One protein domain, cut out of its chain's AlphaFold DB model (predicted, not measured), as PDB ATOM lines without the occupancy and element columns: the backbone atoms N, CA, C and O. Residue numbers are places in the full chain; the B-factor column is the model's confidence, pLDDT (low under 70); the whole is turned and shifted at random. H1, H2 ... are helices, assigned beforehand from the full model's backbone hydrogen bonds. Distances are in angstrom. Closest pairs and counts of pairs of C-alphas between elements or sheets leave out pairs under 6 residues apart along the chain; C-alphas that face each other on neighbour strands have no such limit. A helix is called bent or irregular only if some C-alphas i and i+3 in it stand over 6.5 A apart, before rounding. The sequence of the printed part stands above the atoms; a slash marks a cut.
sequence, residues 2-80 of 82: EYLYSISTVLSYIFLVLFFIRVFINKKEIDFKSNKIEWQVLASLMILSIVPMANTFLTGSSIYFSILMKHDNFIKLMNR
ATOM      1  N   GLU A   2      30.674  17.143  59.308       68.50
ATOM      2  CA  GLU A   2      30.775  17.287  57.840       68.50
ATOM      3  C   GLU A   2      29.416  17.394  57.136       68.50
ATOM      4  O   GLU A   2      29.238  18.220  56.247       68.50
ATOM      5  N   TYR A   3      28.425  16.624  57.593       75.69
ATOM      6  CA  TYR A   3      27.074  16.650  57.028       75.69
ATOM      7  C   TYR A   3      26.388  18.020  57.180       75.69
ATOM      8  O   TYR A   3      25.791  18.526  56.236       75.69
ATOM      9  N   LEU A   4      26.529  18.660  58.348       73.44
ATOM     10  CA  LEU A   4      25.986  20.000  58.607       73.44
ATOM     11  C   LEU A   4      26.704  21.063  57.773       73.44
ATOM     12  O   LEU A   4      26.065  21.968  57.242       73.44
ATOM     13  N   TYR A   5      28.025  20.929  57.629       79.00
ATOM     14  CA  TYR A   5      28.824  21.818  56.794       79.00
ATOM     15  C   TYR A   5      28.429  21.706  55.314       79.00
ATOM     16  O   TYR A   5      28.187  22.719  54.661       79.00
ATOM     17  N   SER A   6      28.278  20.482  54.804       79.88
ATOM     18  CA  SER A   6      27.850  20.217  53.428       79.88
ATOM     19  C   SER A   6      26.456  20.787  53.145       79.88
ATOM     20  O   SER A   6      26.281  21.546  52.194       79.88
ATOM     21  N   ILE A   7      25.487  20.532  54.033       83.75
ATOM     22  CA  ILE A   7      24.131  21.095  53.930       83.75
ATOM     23  C   ILE A   7      24.171  22.628  53.922       83.75
ATOM     24  O   ILE A   7      23.568  23.249  53.048       83.75
ATOM     25  N   SER A   8      24.902  23.243  54.856       82.06
ATOM     26  CA  SER A   8      25.046  24.703  54.936       82.06
ATOM     27  C   SER A   8      25.645  25.296  53.657       82.06
ATOM     28  O   SER A   8      25.181  26.318  53.145       82.06
ATOM     29  N   THR A   9      26.636  24.608  53.089       83.75
ATOM     30  CA  THR A   9      27.287  25.026  51.848       83.75
ATOM     31  C   THR A   9      26.299  24.971  50.680       83.75
ATOM     32  O   THR A   9      26.136  25.964  49.974       83.75
ATOM     33  N   VAL A  10      25.569  23.862  50.509       86.88
ATOM     34  CA  VAL A  10      24.550  23.708  49.453       86.88
ATOM     35  C   VAL A  10      23.427  24.737  49.594       86.88
ATOM     36  O   VAL A  10      23.046  25.359  48.603       86.88
ATOM     37  N   LEU A  11      22.926  24.978  50.811       86.00
ATOM     38  CA  LEU A  11      21.922  26.019  51.047       86.00
ATOM     39  C   LEU A  11      22.438  27.411  50.666       86.00
ATOM     40  O   LEU A  11      21.690  28.188  50.076       86.00
ATOM     41  N   SER A  12      23.704  27.713  50.958       85.50
ATOM     42  CA  SER A  12      24.319  29.000  50.610       85.50
ATOM     43  C   SER A  12      24.406  29.198  49.093       85.50
ATOM     44  O   SER A  12      24.081  30.278  48.598       85.50
ATOM     45  N   TYR A  13      24.746  28.144  48.339       84.25
ATOM     46  CA  TYR A  13      24.703  28.162  46.871       84.25
ATOM     47  C   TYR A  13      23.285  28.422  46.342       84.25
ATOM     48  O   TYR A  13      23.093  29.291  45.491       84.25
ATOM     49  N   ILE A  14      22.284  27.696  46.854       88.44
ATOM     50  CA  ILE A  14      20.882  27.850  46.436       88.44
ATOM     51  C   ILE A  14      20.387  29.268  46.735       88.44
ATOM     52  O   ILE A  14      19.772  29.901  45.875       88.44
ATOM     53  N   PHE A  15      20.688  29.788  47.926       87.62
ATOM     54  CA  PHE A  15      20.322  31.142  48.322       87.62
ATOM     55  C   PHE A  15      20.924  32.187  47.375       87.62
ATOM     56  O   PHE A  15      20.190  33.043  46.886       87.62
ATOM     57  N   LEU A  16      22.216  32.081  47.045       84.62
ATOM     58  CA  LEU A  16      22.888  32.974  46.092       84.62
ATOM     59  C   LEU A  16      22.242  32.947  44.706       84.62
ATOM     60  O   LEU A  16      22.004  34.002  44.122       84.62
ATOM     61  N   VAL A  17      21.929  31.761  44.180       87.06
ATOM     62  CA  VAL A  17      21.289  31.622  42.863       87.06
ATOM     63  C   VAL A  17      19.908  32.274  42.861       87.06
ATOM     64  O   VAL A  17      19.618  33.098  41.993       87.06
ATOM     65  N   LEU A  18      19.071  31.964  43.853       88.31
ATOM     66  CA  LEU A  18      17.741  32.567  43.990       88.31
ATOM     67  C   LEU A  18      17.824  34.086  44.154       88.31
ATOM     68  O   LEU A  18      17.029  34.829  43.574       88.31
ATOM     69  N   PHE A  19      18.810  34.550  44.914       84.88
ATOM     70  CA  PHE A  19      19.063  35.960  45.135       84.88
ATOM     71  C   PHE A  19      19.458  36.682  43.840       84.88
ATOM     72  O   PHE A  19      18.841  37.689  43.491       84.88
ATOM     73  N   PHE A  20      20.406  36.137  43.071       84.81
ATOM     74  CA  PHE A  20      20.791  36.694  41.774       84.81
ATOM     75  C   PHE A  20      19.637  36.709  40.779       84.81
ATOM     76  O   PHE A  20      19.448  37.715  40.099       84.81
ATOM     77  N   ILE A  21      18.833  35.642  40.720       88.88
ATOM     78  CA  ILE A  21      17.628  35.599  39.880       88.88
ATOM     79  C   ILE A  21      16.699  36.758  40.248       88.88
ATOM     80  O   ILE A  21      16.247  37.497  39.373       88.88
ATOM     81  N   ARG A  22      16.450  36.968  41.545       86.25
ATOM     82  CA  ARG A  22      15.558  38.031  42.015       86.25
ATOM     83  C   ARG A  22      16.091  39.423  41.691       86.25
ATOM     84  O   ARG A  22      15.324  40.260  41.216       86.25
ATOM     85  N   VAL A  23      17.385  39.663  41.896       83.69
ATOM     86  CA  VAL A  23      18.037  40.928  41.520       83.69
ATOM     87  C   VAL A  23      17.964  41.139  40.009       83.69
ATOM     88  O   VAL A  23      17.645  42.234  39.559       83.69
ATOM     89  N   PHE A  24      18.203  40.097  39.213       83.75
ATOM     90  CA  PHE A  24      18.192  40.187  37.757       83.75
ATOM     91  C   PHE A  24      16.802  40.510  37.196       83.75
ATOM     92  O   PHE A  24      16.691  41.364  36.315       83.75
ATOM     93  N   ILE A  25      15.753  39.870  37.727       89.94
ATOM     94  CA  ILE A  25      14.356  40.123  37.343       89.94
ATOM     95  C   ILE A  25      13.962  41.570  37.664       89.94
ATOM     96  O   ILE A  25      13.402  42.255  36.812       89.94
ATOM     97  N   ASN A  26      14.307  42.063  38.856       85.31
ATOM     98  CA  ASN A  26      13.852  43.370  39.344       85.31
ATOM     99  C   ASN A  26      14.840  44.514  39.057       85.31
ATOM    100  O   ASN A  26      14.623  45.642  39.487       85.31
ATOM    101  N   LYS A  27      15.922  44.272  38.303       79.94
ATOM    102  CA  LYS A  27      17.029  45.235  38.121       79.94
ATOM    103  C   LYS A  27      16.622  46.624  37.617       79.94
ATOM    104  O   LYS A  27      17.377  47.568  37.802       79.94
ATOM    105  N   LYS A  28      15.481  46.735  36.926       80.50
ATOM    106  CA  LYS A  28      14.956  48.000  36.384       80.50
ATOM    107  C   LYS A  28      14.184  48.823  37.419       80.50
ATOM    108  O   LYS A  28      14.045  50.023  37.236       80.50
ATOM    109  N   GLU A  29      13.680  48.172  38.463       81.81
ATOM    110  CA  GLU A  29      12.850  48.769  39.515       81.81
ATOM    111  C   GLU A  29      13.642  49.017  40.803       81.81
ATOM    112  O   GLU A  29      13.223  49.800  41.651       81.81
ATOM    113  N   ILE A  30      14.804  48.374  40.953       74.25
ATOM    114  CA  ILE A  30      15.663  48.571  42.119       74.25
ATOM    115  C   ILE A  30      16.357  49.937  42.018       74.25
ATOM    116  O   ILE A  30      17.326  50.112  41.274       74.25
ATOM    117  N   ASP A  31      15.897  50.897  42.820       72.12
ATOM    118  CA  ASP A  31      16.617  52.144  43.072       72.12
ATOM    119  C   ASP A  31      17.738  51.907  44.095       72.12
ATOM    120  O   ASP A  31      17.590  52.088  45.307       72.12
ATOM    121  N   PHE A  32      18.900  51.498  43.586       65.81
ATOM    122  CA  PHE A  32      20.092  51.238  44.393       65.81
ATOM    123  C   PHE A  32      20.640  52.478  45.126       65.81
ATOM    124  O   PHE A  32      21.528  52.330  45.965       65.81
ATOM    125  N   LYS A  33      20.168  53.693  44.812       64.94
ATOM    126  CA  LYS A  33      20.755  54.952  45.297       64.94
ATOM    127  C   LYS A  33      20.037  55.522  46.524       64.94
ATOM    128  O   LYS A  33      20.649  56.265  47.289       64.94
ATOM    129  N   SER A  34      18.768  55.168  46.711       68.31
ATOM    130  CA  SER A  34      17.887  55.725  47.744       68.31
ATOM    131  C   SER A  34      17.993  55.005  49.099       68.31
ATOM    132  O   SER A  34      17.938  55.644  50.151       68.31
ATOM    133  N   ASN A  35      18.226  53.686  49.108       68.75
ATOM    134  CA  ASN A  35      18.016  52.869  50.309       68.75
ATOM    135  C   ASN A  35      19.301  52.225  50.870       68.75
ATOM    136  O   ASN A  35      19.617  51.058  50.636       68.75
ATOM    137  N   LYS A  36      20.065  53.011  51.640       69.31
ATOM    138  CA  LYS A  36      21.384  52.630  52.185       69.31
ATOM    139  C   LYS A  36      21.334  51.450  53.174       69.31
ATOM    140  O   LYS A  36      22.272  50.657  53.215       69.31
ATOM    141  N   ILE A  37      20.253  51.328  53.952       73.56
ATOM    142  CA  ILE A  37      20.079  50.268  54.964       73.56
ATOM    143  C   ILE A  37      19.807  48.923  54.286       73.56
ATOM    144  O   ILE A  37      20.467  47.934  54.598       73.56
ATOM    145  N   GLU A  38      18.899  48.889  53.309       74.06
ATOM    146  CA  GLU A  38      18.627  47.669  52.542       74.06
ATOM    147  C   GLU A  38      19.860  47.199  51.770       74.06
ATOM    148  O   GLU A  38      20.146  46.003  51.735       74.06
ATOM    149  N   TRP A  39      20.658  48.132  51.244       76.75
ATOM    150  CA  TRP A  39      21.917  47.797  50.581       76.75
ATOM    151  C   TRP A  39      22.903  47.108  51.530       76.75
ATOM    152  O   TRP A  39      23.506  46.096  51.177       76.75
ATOM    153  N   GLN A  40      23.048  47.607  52.760       79.62
ATOM    154  CA  GLN A  40      23.946  47.007  53.749       79.62
ATOM    155  C   GLN A  40      23.507  45.589  54.142       79.62
ATOM    156  O   GLN A  40      24.348  44.698  54.291       79.62
ATOM    157  N   VAL A  41      22.199  45.352  54.262       80.00
ATOM    158  CA  VAL A  41      21.643  44.016  54.520       80.00
ATOM    159  C   VAL A  41      21.906  43.081  53.336       80.00
ATOM    160  O   VAL A  41      22.380  41.963  53.536       80.00
ATOM    161  N   LEU A  42      21.691  43.548  52.104       79.81
ATOM    162  CA  LEU A  42      21.972  42.786  50.881       79.81
ATOM    163  C   LEU A  42      23.452  42.411  50.763       79.81
ATOM    164  O   LEU A  42      23.781  41.259  50.478       79.81
ATOM    165  N   ALA A  43      24.348  43.361  51.031       81.00
ATOM    166  CA  ALA A  43      25.787  43.128  51.042       81.00
ATOM    167  C   ALA A  43      26.176  42.073  52.082       81.00
ATOM    168  O   ALA A  43      26.940  41.157  51.787       81.00
ATOM    169  N   SER A  44      25.605  42.170  53.285       81.62
ATOM    170  CA  SER A  44      25.872  41.231  54.377       81.62
ATOM    171  C   SER A  44      25.412  39.814  54.021       81.62
ATOM    172  O   SER A  44      26.151  38.856  54.233       81.62
ATOM    173  N   LEU A  45      24.232  39.678  53.409       81.12
ATOM    174  CA  LEU A  45      23.703  38.396  52.935       81.12
ATOM    175  C   LEU A  45      24.572  37.784  51.828       81.12
ATOM    176  O   LEU A  45      24.832  36.579  51.852       81.12
ATOM    177  N   MET A  46      25.068  38.596  50.888       82.38
ATOM    178  CA  MET A  46      26.006  38.125  49.864       82.38
ATOM    179  C   MET A  46      27.319  37.639  50.479       82.38
ATOM    180  O   MET A  46      27.770  36.546  50.145       82.38
ATOM    181  N   ILE A  47      27.904  38.406  51.404       83.94
ATOM    182  CA  ILE A  47      29.156  38.032  52.076       83.94
ATOM    183  C   ILE A  47      28.983  36.700  52.808       83.94
ATOM    184  O   ILE A  47      29.765  35.780  52.579       83.94
ATOM    185  N   LEU A  48      27.932  36.560  53.624       80.94
ATOM    186  CA  LEU A  48      27.660  35.328  54.372       80.94
ATOM    187  C   LEU A  48      27.508  34.106  53.459       80.94
ATOM    188  O   LEU A  48      27.968  33.023  53.806       80.94
ATOM    189  N   SER A  49      26.917  34.289  52.279       81.31
ATOM    190  CA  SER A  49      26.699  33.203  51.321       81.31
ATOM    191  C   SER A  49      27.964  32.838  50.530       81.31
ATOM    192  O   SER A  49      28.124  31.693  50.113       81.31
ATOM    193  N   ILE A  50      28.881  33.792  50.333       84.44
ATOM    194  CA  ILE A  50      30.158  33.576  49.634       84.44
ATOM    195  C   ILE A  50      31.178  32.861  50.529       84.44
ATOM    196  O   ILE A  50      31.998  32.108  50.007       84.44
ATOM    197  N   VAL A  51      31.138  33.037  51.857       84.62
ATOM    198  CA  VAL A  51      32.127  32.430  52.774       84.62
ATOM    199  C   VAL A  51      32.227  30.898  52.618       84.62
ATOM    200  O   VAL A  51      33.343  30.408  52.428       84.62
ATOM    201  N   PRO A  52      31.129  30.114  52.624       82.62
ATOM    202  CA  PRO A  52      31.201  28.663  52.415       82.62
ATOM    203  C   PRO A  52      31.742  28.284  51.030       82.62
ATOM    204  O   PRO A  52      32.506  27.327  50.891       82.62
ATOM    205  N   MET A  53      31.390  29.074  50.014       80.38
ATOM    206  CA  MET A  53      31.856  28.944  48.632       80.38
ATOM    207  C   MET A  53      33.379  29.108  48.545       80.38
ATOM    208  O   MET A  53      34.082  28.225  48.051       80.38
ATOM    209  N   ALA A  54      33.886  30.218  49.085       85.12
ATOM    210  CA  ALA A  54      35.304  30.548  49.109       85.12
ATOM    211  C   ALA A  54      36.096  29.508  49.902       85.12
ATOM    212  O   ALA A  54      37.154  29.077  49.454       85.12
ATOM    213  N   ASN A  55      35.559  29.045  51.034       86.06
ATOM    214  CA  ASN A  55      36.210  28.015  51.831       86.06
ATOM    215  C   ASN A  55      36.327  26.693  51.060       86.06
ATOM    216  O   ASN A  55      37.412  26.128  50.979       86.06
ATOM    217  N   THR A  56      35.248  26.247  50.410       84.50
ATOM    218  CA  THR A  56      35.262  25.022  49.590       84.50
ATOM    219  C   THR A  56      36.269  25.129  48.441       84.50
ATOM    220  O   THR A  56      37.039  24.199  48.192       84.50
ATOM    221  N   PHE A  57      36.313  26.283  47.769       86.06
ATOM    222  CA  PHE A  57      37.263  26.547  46.691       86.06
ATOM    223  C   PHE A  57      38.721  26.552  47.175       86.06
ATOM    224  O   PHE A  57      39.583  25.931  46.549       86.06
ATOM    225  N   LEU A  58      39.003  27.215  48.301       89.00
ATOM    226  CA  LEU A  58      40.340  27.265  48.896       89.00
ATOM    227  C   LEU A  58      40.803  25.884  49.352       89.00
ATOM    228  O   LEU A  58      41.949  25.519  49.098       89.00
ATOM    229  N   THR A  59      39.923  25.092  49.967       88.81
ATOM    230  CA  THR A  59      40.228  23.709  50.344       88.81
ATOM    231  C   THR A  59      40.549  22.864  49.112       88.81
ATOM    232  O   THR A  59      41.592  22.215  49.082       88.81
ATOM    233  N   GLY A  60      39.716  22.919  48.065       86.88
ATOM    234  CA  GLY A  60      39.966  22.191  46.817       86.88
ATOM    235  C   GLY A  60      41.282  22.598  46.146       86.88
ATOM    236  O   GLY A  60      42.072  21.741  45.753       86.88
ATOM    237  N   SER A  61      41.560  23.903  46.094       87.62
ATOM    238  CA  SER A  61      42.812  24.443  45.551       87.62
ATOM    239  C   SER A  61      44.025  24.007  46.374       87.62
ATOM    240  O   SER A  61      45.041  23.608  45.815       87.62
ATOM    241  N   SER A  62      43.912  24.017  47.703       88.38
ATOM    242  CA  SER A  62      44.992  23.594  48.601       88.38
ATOM    243  C   SER A  62      45.318  22.112  48.425       88.38
ATOM    244  O   SER A  62      46.489  21.749  48.342       88.38
ATOM    245  N   ILE A  63      44.297  21.256  48.310       90.44
ATOM    246  CA  ILE A  63      44.466  19.823  48.023       90.44
ATOM    247  C   ILE A  63      45.147  19.627  46.667       90.44
ATOM    248  O   ILE A  63      46.090  18.843  46.561       90.44
ATOM    249  N   TYR A  64      44.706  20.363  45.643       91.25
ATOM    250  CA  TYR A  64      45.326  20.315  44.324       91.25
ATOM    251  C   TYR A  64      46.812  20.676  44.392       91.25
ATOM    252  O   TYR A  64      47.639  19.887  43.941       91.25
ATOM    253  N   PHE A  65      47.161  21.806  45.015       88.50
ATOM    254  CA  PHE A  65      48.555  22.231  45.165       88.50
ATOM    255  C   PHE A  65      49.394  21.249  45.984       88.50
ATOM    256  O   PHE A  65      50.562  21.054  45.670       88.50
ATOM    257  N   SER A  66      48.809  20.615  47.000       83.75
ATOM    258  CA  SER A  66      49.554  19.751  47.923       83.75
ATOM    259  C   SER A  66      49.780  18.336  47.387       83.75
ATOM    260  O   SER A  66      50.808  17.736  47.682       83.75
ATOM    261  N   ILE A  67      48.808  17.774  46.658       87.25
ATOM    262  CA  ILE A  67      48.793  16.340  46.311       87.25
ATOM    263  C   ILE A  67      48.804  16.109  44.800       87.25
ATOM    264  O   ILE A  67      49.476  15.200  44.320       87.25
ATOM    265  N   LEU A  68      48.029  16.887  44.041       88.25
ATOM    266  CA  LEU A  68      47.794  16.613  42.619       88.25
ATOM    267  C   LEU A  68      48.775  17.351  41.702       88.25
ATOM    268  O   LEU A  68      49.026  16.916  40.576       88.25
ATOM    269  N   MET A  69      49.320  18.477  42.159       89.75
ATOM    270  CA  MET A  69      50.265  19.277  41.397       89.75
ATOM    271  C   MET A  69      51.616  18.566  41.315       89.75
ATOM    272  O   MET A  69      52.173  18.124  42.318       89.75
ATOM    273  N   LYS A  70      52.173  18.473  40.102       90.25
ATOM    274  CA  LYS A  70      53.533  17.955  39.914       90.25
ATOM    275  C   LYS A  70      54.527  18.827  40.675       90.25
ATOM    276  O   LYS A  70      54.440  20.052  40.596       90.25
ATOM    277  N   HIS A  71      55.497  18.182  41.319       86.88
ATOM    278  CA  HIS A  71      56.530  18.829  42.126       86.88
ATOM    279  C   HIS A  71      57.169  20.038  41.420       86.88
ATOM    280  O   HIS A  71      57.189  21.130  41.975       86.88
ATOM    281  N   ASP A  72      57.600  19.885  40.165       88.75
ATOM    282  CA  ASP A  72      58.287  20.962  39.434       88.75
ATOM    283  C   ASP A  72      57.387  22.182  39.201       88.75
ATOM    284  O   ASP A  72      57.812  23.324  39.364       88.75
ATOM    285  N   ASN A  73      56.108  21.946  38.895       87.69
ATOM    286  CA  ASN A  73      55.132  23.019  38.746       87.69
ATOM    287  C   ASN A  73      54.835  23.690  40.092       87.69
ATOM    288  O   ASN A  73      54.630  24.900  40.128       87.69
ATOM    289  N   PHE A  74      54.803  22.927  41.189       87.75
ATOM    290  CA  PHE A  74      54.610  23.473  42.532       87.75
ATOM    291  C   PHE A  74      55.770  24.397  42.926       87.75
ATOM    292  O   PHE A  74      55.535  25.523  43.360       87.75
ATOM    293  N   ILE A  75      57.016  23.969  42.701       88.06
ATOM    294  CA  ILE A  75      58.205  24.800  42.946       88.06
ATOM    295  C   ILE A  75      58.174  26.065  42.078       88.06
ATOM    296  O   ILE A  75      58.380  27.164  42.593       88.06
ATOM    297  N   LYS A  76      57.836  25.933  40.790       90.19
ATOM    298  CA  LYS A  76      57.694  27.065  39.865       90.19
ATOM    299  C   LYS A  76      56.627  28.071  40.337       90.19
ATOM    300  O   LYS A  76      56.885  29.275  40.376       90.19
ATOM    301  N   LEU A  77      55.465  27.580  40.784       86.56
ATOM    302  CA  LEU A  77      54.389  28.393  41.365       86.56
ATOM    303  C   LEU A  77      54.855  29.146  42.623       86.56
ATOM    304  O   LEU A  77      54.609  30.347  42.742       86.56
ATOM    305  N   MET A  78      55.537  28.462  43.546       87.88
ATOM    306  CA  MET A  78      56.026  29.053  44.801       87.88
ATOM    307  C   MET A  78      57.092  30.127  44.571       87.88
ATOM    308  O   MET A  78      57.094  31.148  45.261       87.88
ATOM    309  N   ASN A  79      57.948  29.935  43.570       91.38
ATOM    310  CA  ASN A  79      58.998  30.886  43.216       91.38
ATOM    311  C   ASN A  79      58.499  32.060  42.355       91.38
ATOM    312  O   ASN A  79      59.287  32.949  42.041       91.38
ATOM    313  N   ARG A  80      57.203  32.100  41.993       74.19
ATOM    314  CA  ARG A  80      56.615  33.098  41.073       74.19
ATOM    315  C   ARG A  80      57.340  33.200  39.727       74.19
ATOM    316  O   ARG A  80      57.281  34.236  39.065       74.19
TER     317      ARG A  80
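AT A GLANCE: This is residues 2 to 80 of the 82 residues of an uncharacterized protein of Clostridium beijerinckii (UniProt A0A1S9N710). Two long helices, H1 and H2, cross as an X, and a short third helix, H3, folds back at the far end of H2. The crossing brings residues 8 to 16 of H1 onto residues 46 to 53 of H2, and beyond it the chain swings round through residues 27 to 35, within the stretch 21 to 41 that sticks out free of the rest. H2 makes most of the length and has a kink of 28 degrees near residue 51. The printed part has 79 residues with three named helices, H1, H2 and H3 in that order, and no named strand; its class is all helix. The whole is extended, with a radius of gyration of the C-alphas of 18.4 A, and elongated, spanning 53 by 34 by 21 A.

IN THESE COORDINATES: H1 is residues 2 to 26, with C-alpha 2 at (30.775, 17.287, 57.840), and is 36.2 A from first to last C-alpha. H2 is residues 36 to 68, 45.7 A long, and begins with C-alpha 36 at (21.384, 52.630, 52.185). H2 is neither bent nor irregular, but only just: C-alphas 49 and 52 are 6.5 A apart. H3 is residues 71 to 78 and ends with C-alpha 78 at (56.026, 29.053, 44.801).

HOW THE PARTS SIT: H1 and H2 touch, with 12 pairs of C-alphas within 8 A. Their closest C-alphas are those of Ser 12 and Ser 49, 4.9 A apart. Their lines stand at a steep tilt of 48 degrees, and they run opposite ways. H2 and H3 are close but not clearly touching, and their closest C-alphas are those of Phe 65 and Phe 74, 6.7 A apart. They run opposite ways at a shallow tilt of 34.7 degrees, only just short of steep. H1 and H3 are apart. In H1 and H3 every O i to N i+4 pair is within hydrogen-bond range, and in H2 27 of 29 are.

THE WHOLE: The two C-alphas farthest apart are those of Ser 34 and Asp 72, at 53.9 A, while the first and last printed C-alphas, of Glu 2 and Arg 80, are 34.6 A apart. The printed part has no cut. The link from H1 to H2 is short, with 9 residues, and the link from H2 to H3 is tight, with 2. Without residues 21 to 41, which stand free, the other 58 residues span 43 by 26 by 14 A. The mean pLDDT of the printed part is 82.9, and the model's confidence is under 70 at residue 2 and at residues 32 to 36, of which 36 belongs to H2.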